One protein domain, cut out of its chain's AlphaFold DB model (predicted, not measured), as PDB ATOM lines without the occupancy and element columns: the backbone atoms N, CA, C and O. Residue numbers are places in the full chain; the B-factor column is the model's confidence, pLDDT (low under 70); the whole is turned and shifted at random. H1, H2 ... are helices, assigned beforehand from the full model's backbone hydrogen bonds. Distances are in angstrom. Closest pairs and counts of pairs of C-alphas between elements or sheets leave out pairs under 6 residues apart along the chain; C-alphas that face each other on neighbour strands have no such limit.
ATOM      1  N   ASN A  14     283.957 276.736 408.025       84.88
ATOM      2  CA  ASN A  14     284.305 275.315 408.023       84.88
ATOM      3  C   ASN A  14     283.145 274.456 408.558       84.88
ATOM      4  O   ASN A  14     282.742 273.487 407.921       84.88
ATOM      5  N   THR A  15     282.522 274.878 409.662       84.38
ATOM      6  CA  THR A  15     281.309 274.235 410.192       84.38
ATOM      7  C   THR A  15     280.171 274.225 409.170       84.38
ATOM      8  O   THR A  15     279.437 273.245 409.068       84.38
ATOM      9  N   LEU A  16     280.037 275.289 408.376       81.69
ATOM     10  CA  LEU A  16     279.057 275.356 407.297       81.69
ATOM     11  C   LEU A  16     279.330 274.307 406.210       81.69
ATOM     12  O   LEU A  16     278.413 273.591 405.819       81.69
ATOM     13  N   VAL A  17     280.580 274.189 405.753       84.62
ATOM     14  CA  VAL A  17     280.980 273.182 404.757       84.62
ATOM     15  C   VAL A  17     280.687 271.771 405.265       84.62
ATOM     16  O   VAL A  17     280.069 270.994 404.546       84.62
ATOM     17  N   GLN A  18     281.033 271.469 406.519       86.88
ATOM     18  CA  GLN A  18     280.736 270.172 407.138       86.88
ATOM     19  C   GLN A  18     279.230 269.874 407.177       86.88
ATOM     20  O   GLN A  18     278.812 268.750 406.913       86.88
ATOM     21  N   HIS A  19     278.394 270.877 407.459       83.00
ATOM     22  CA  HIS A  19     276.939 270.708 407.435       83.00
ATOM     23  C   HIS A  19     276.384 270.425 406.034       83.00
ATOM     24  O   HIS A  19     275.392 269.707 405.916       83.00
ATOM     25  N   PHE A  20     276.999 270.988 404.991       81.31
ATOM     26  CA  PHE A  20     276.562 270.801 403.608       81.31
ATOM     27  C   PHE A  20     277.190 269.594 402.907       81.31
ATOM     28  O   PHE A  20     276.684 269.176 401.869       81.31
ATOM     29  N   GLU A  21     278.229 268.986 403.479       84.56
ATOM     30  CA  GLU A  21     278.915 267.824 402.906       84.56
ATOM     31  C   GLU A  21     277.959 266.647 402.649       84.56
ATOM     32  O   GLU A  21     278.030 266.004 401.606       84.56
ATOM     33  N   GLY A  22     276.986 266.428 403.541       78.25
ATOM     34  CA  GLY A  22     275.958 265.391 403.378       78.25
ATOM     35  C   GLY A  22     274.921 265.669 402.281       78.25
ATOM     36  O   GLY A  22     274.140 264.784 401.947       78.25
ATOM     37  N   THR A  35     264.043 265.327 407.458       90.56
ATOM     38  CA  THR A  35     263.240 265.611 408.651       90.56
ATOM     39  C   THR A  35     262.923 267.105 408.738       90.56
ATOM     40  O   THR A  35     263.681 267.953 408.257       90.56
ATOM     41  N   GLY A  36     261.818 267.454 409.402       90.94
ATOM     42  CA  GLY A  36     261.448 268.859 409.599       90.94
ATOM     43  C   GLY A  36     262.485 269.656 410.401       90.94
ATOM     44  O   GLY A  36     262.600 270.864 410.218       90.94
ATOM     45  N   GLU A  37     263.253 269.004 411.275       91.44
ATOM     46  CA  GLU A  37     264.358 269.638 411.997       91.44
ATOM     47  C   GLU A  37     265.513 269.985 411.060       91.44
ATOM     48  O   GLU A  37     265.920 271.144 411.006       91.44
ATOM     49  N   THR A  38     265.963 269.019 410.256       86.62
ATOM     50  CA  THR A  38     267.003 269.228 409.242       86.62
ATOM     51  C   THR A  38     266.622 270.359 408.288       86.62
ATOM     52  O   THR A  38     267.421 271.267 408.070       86.62
ATOM     53  N   GLY A  39     265.375 270.379 407.801       88.19
ATOM     54  CA  GLY A  39     264.895 271.437 406.909       88.19
ATOM     55  C   GLY A  39     264.921 272.832 407.542       88.19
ATOM     56  O   GLY A  39     265.334 273.796 406.897       88.19
ATOM     57  N   ARG A  40     264.551 272.960 408.826       91.25
ATOM     58  CA  ARG A  40     264.653 274.239 409.555       91.25
ATOM     59  C   ARG A  40     266.100 274.693 409.702       91.25
ATOM     60  O   ARG A  40     266.376 275.878 409.520       91.25
ATOM     61  N   THR A  41     267.011 273.769 409.996       88.31
ATOM     62  CA  THR A  41     268.446 274.058 410.082       88.31
ATOM     63  C   THR A  41     268.987 274.531 408.735       88.31
ATOM     64  O   THR A  41     269.597 275.595 408.675       88.31
ATOM     65  N   CYS A  42     268.685 273.831 407.638       86.56
ATOM     66  CA  CYS A  42     269.079 274.247 406.289       86.56
ATOM     67  C   CYS A  42     268.542 275.644 405.937       86.56
ATOM     68  O   CYS A  42     269.287 276.480 405.427       86.56
ATOM     69  N   LEU A  43     267.279 275.938 406.266       88.75
ATOM     70  CA  LEU A  43     266.684 277.256 406.028       88.75
ATOM     71  C   LEU A  43     267.374 278.362 406.840       88.75
ATOM     72  O   LEU A  43     267.594 279.465 406.333       88.75
ATOM     73  N   ALA A  44     267.730 278.081 408.096       88.12
ATOM     74  CA  ALA A  44     268.483 279.012 408.929       88.12
ATOM     75  C   ALA A  44     269.876 279.285 408.342       88.12
ATOM     76  O   ALA A  44     270.270 280.448 408.232       88.12
ATOM     77  N   LEU A  45     270.583 278.242 407.893       87.06
ATOM     78  CA  LEU A  45     271.886 278.366 407.234       87.06
ATOM     79  C   LEU A  45     271.793 279.184 405.938       87.06
ATOM     80  O   LEU A  45     272.589 280.101 405.744       87.06
ATOM     81  N   ALA A  46     270.786 278.930 405.097       87.38
ATOM     82  CA  ALA A  46     270.548 279.696 403.873       87.38
ATOM     83  C   ALA A  46     270.311 281.190 404.163       87.38
ATOM     84  O   ALA A  46     270.873 282.058 403.492       87.38
ATOM     85  N   ARG A  47     269.541 281.511 405.213       89.06
ATOM     86  CA  ARG A  47     269.327 282.900 405.646       89.06
ATOM     87  C   ARG A  47     270.623 283.557 406.127       89.06
ATOM     88  O   ARG A  47     270.876 284.711 405.786       89.06
ATOM     89  N   MET A  48     271.449 282.854 406.902       86.44
ATOM     90  CA  MET A  48     272.745 283.389 407.341       86.44
ATOM     91  C   MET A  48     273.686 283.646 406.161       86.44
ATOM     92  O   MET A  48     274.314 284.700 406.108       86.44
ATOM     93  N   LEU A  49     273.755 282.714 405.206       86.81
ATOM     94  CA  LEU A  49     274.552 282.855 403.988       86.81
ATOM     95  C   LEU A  49     274.135 284.073 403.166       86.81
ATOM     96  O   LEU A  49     274.988 284.836 402.725       86.81
ATOM     97  N   TYR A  50     272.829 284.297 403.024       86.88
ATOM     98  CA  TYR A  50     272.305 285.489 402.366       86.88
ATOM     99  C   TYR A  50     272.764 286.778 403.063       86.88
ATOM    100  O   TYR A  50     273.228 287.711 402.411       86.88
ATOM    101  N   HIS A  51     272.706 286.831 404.397       87.94
ATOM    102  CA  HIS A  51     273.204 287.990 405.141       87.94
ATOM    103  C   HIS A  51     274.715 288.193 404.987       87.94
ATOM    104  O   HIS A  51     275.158 289.331 404.841       87.94
ATOM    105  N   LEU A  52     275.501 287.114 404.980       86.62
ATOM    106  CA  LEU A  52     276.939 287.168 404.710       86.62
ATOM    107  C   LEU A  52     277.235 287.718 403.312       86.62
ATOM    108  O   LEU A  52     278.104 288.577 403.182       86.62
ATOM    109  N   ALA A  53     276.484 287.292 402.294       86.69
ATOM    110  CA  ALA A  53     276.626 287.802 400.933       86.69
ATOM    111  C   ALA A  53     276.352 289.314 400.860       86.69
ATOM    112  O   ALA A  53     277.155 290.054 400.299       86.69
ATOM    113  N   LEU A  54     275.288 289.799 401.511       88.62
ATOM    114  CA  LEU A  54     274.989 291.238 401.576       88.62
ATOM    115  C   LEU A  54     276.106 292.043 402.257       88.62
ATOM    116  O   LEU A  54     276.430 293.154 401.831       88.62
ATOM    117  N   ILE A  55     276.692 291.499 403.326       88.31
ATOM    118  CA  ILE A  55     277.824 292.133 404.009       88.31
ATOM    119  C   ILE A  55     279.033 292.188 403.069       88.31
ATOM    120  O   ILE A  55     279.618 293.258 402.914       88.31
ATOM    121  N   GLN A  56     279.352 291.088 402.382       88.19
ATOM    122  CA  GLN A  56     280.452 291.037 401.417       88.19
ATOM    123  C   GLN A  56     280.260 292.003 400.242       88.19
ATOM    124  O   GLN A  56     281.212 292.669 399.845       88.19
ATOM    125  N   GLU A  57     279.046 292.138 399.701       87.25
ATOM    126  CA  GLU A  57     278.756 293.113 398.641       87.25
ATOM    127  C   GLU A  57     279.004 294.549 399.110       87.25
ATOM    128  O   GLU A  57     279.610 295.353 398.394       87.25
ATOM    129  N   ARG A  58     278.585 294.868 400.340       88.69
ATOM    130  CA  ARG A  58     278.825 296.180 400.945       88.69
ATOM    131  C   ARG A  58     280.314 296.430 401.176       88.69
ATOM    132  O   ARG A  58     280.789 297.526 400.885       88.69
ATOM    133  N   GLU A  59     281.042 295.443 401.687       89.38
ATOM    134  CA  GLU A  59     282.491 295.525 401.899       89.38
ATOM    135  C   GLU A  59     283.241 295.706 400.577       89.38
ATOM    136  O   GLU A  59     284.103 296.577 400.469       89.38
ATOM    137  N   LEU A  60     282.862 294.962 399.536       86.75
ATOM    138  CA  LEU A  60     283.438 295.096 398.201       86.75
ATOM    139  C   LEU A  60     283.150 296.475 397.594       86.75
ATOM    140  O   LEU A  60     284.040 297.086 397.000       86.75
ATOM    141  N   GLY A  61     281.932 296.991 397.768       88.00
ATOM    142  CA  GLY A  61     281.567 298.352 397.373       88.00
ATOM    143  C   GLY A  61     282.400 299.412 398.096       88.00
ATOM    144  O   GLY A  61     282.939 300.311 397.454       88.00
ATOM    145  N   ALA A  62     282.578 299.271 399.412       87.75
ATOM    146  CA  ALA A  62     283.409 300.169 400.209       87.75
ATOM    147  C   ALA A  62     284.884 300.126 399.777       87.75
ATOM    148  O   ALA A  62     285.504 301.174 399.611       87.75
ATOM    149  N   MET A  63     285.436 298.935 399.517       85.56
ATOM    150  CA  MET A  63     286.798 298.789 398.993       85.56
ATOM    151  C   MET A  63     286.964 299.473 397.633       85.56
ATOM    152  O   MET A  63     287.961 300.155 397.417       85.56
ATOM    153  N   ARG A  64     285.982 299.359 396.728       86.50
ATOM    154  CA  ARG A  64     286.011 300.068 395.436       86.50
ATOM    155  C   ARG A  64     286.007 301.587 395.599       86.50
ATOM    156  O   ARG A  64     286.691 302.251 394.833       86.50
ATOM    157  N   MET A  65     285.284 302.131 396.580       81.69
ATOM    158  CA  MET A  65     285.312 303.570 396.873       81.69
ATOM    159  C   MET A  65     286.687 304.014 397.386       81.69
ATOM    160  O   MET A  65     287.242 304.975 396.872       81.69
ATOM    161  N   LEU A  66     287.273 303.266 398.324       82.81
ATOM    162  CA  LEU A  66     288.603 303.568 398.868       82.81
ATOM    163  C   LEU A  66     289.712 303.469 397.808       82.81
ATOM    164  O   LEU A  66     290.635 304.278 397.801       82.81
ATOM    165  N   VAL A  67     289.627 302.491 396.901       77.62
ATOM    166  CA  VAL A  67     290.576 302.342 395.783       77.62
ATOM    167  C   VAL A  67     290.325 303.395 394.696       77.62
ATOM    168  O   VAL A  67     291.283 303.919 394.133       77.62
ATOM    169  N   GLY A  68     289.064 303.745 394.430       58.62
ATOM    170  CA  GLY A  68     288.690 304.819 393.507       58.62
ATOM    171  C   GLY A  68     289.179 306.199 393.955       58.62
ATOM    172  O   GLY A  68     289.578 306.994 393.112       58.62
ATOM    173  N   ASP A  69     289.248 306.446 395.267       54.25
ATOM    174  CA  ASP A  69     289.863 307.652 395.840       54.25
ATOM    175  C   ASP A  69     291.408 307.618 395.799       54.25
ATOM    176  O   ASP A  69     292.049 308.669 395.821       54.25
ATOM    177  N   ALA A  70     292.026 306.434 395.699       54.09
ATOM    178  CA  ALA A  70     293.480 306.286 395.561       54.09
ATOM    179  C   ALA A  70     293.968 306.513 394.117       54.09
ATOM    180  O   ALA A  70     295.078 307.006 393.905       54.09
TER     181      ALA A  70
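Overview. This is residues 14 to 22 and 35 to 70 of the 108 residues of an uncharacterized protein of Brucella anthropi (UniProt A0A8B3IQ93). One long, nearly straight helix, H2, makes the length of the model, and a short helix, H1, lies aslant beside it near residue 45, with little contact between the two. Both end stretches of H2, residues 36 to 40 and 50 to 70, stand free of the rest. The printed part has 45 residues with two named helices, H1 and then H2 along the chain, and no named strand; the class is all helix. The whole is extended, with a radius of gyration of the C-alphas of 15.8 A, and its C-alphas span 52 by 17 by 10 A, a rod.

Arrangement. H2, residues 36 to 70, is the longest helix. H1, residues 14 to 21, is close to H2 but not clearly touching it, with 1 pair of C-alphas within 8 A. The closest C-alphas of the two helices are those of Leu 16 and Leu 45, 7.8 A apart. Their lines stand at a steep tilt of 51 degrees, and they run opposite ways. Their centres are 16.9 A apart. In the backbones of H1 and H2 every O i to N i+4 pair is within hydrogen-bond range.

Along the chain. H2 has 35 residues, from Gly 36 with its C-alpha at (261.448, 268.859, 409.599) to Ala 70 with its C-alpha at (293.480, 306.286, 395.561), and measures 51.2 A from first to last C-alpha. H1 has 8 residues, from Asn 14 with its C-alpha at (284.305, 275.315, 408.023) to Glu 21, and measures 10.6 A.

Size, cuts and confidence. The two C-alphas farthest apart are those of Thr 35 and Ala 70, at 52.3 A. Residues 23 to 34 are not printed, and C-alphas 22 and 35 are 13.8 A apart across this cut, which falls in the link from H1 to H2. The mean pLDDT of the printed part is 84.4, and residues 68 to 70 are under 70.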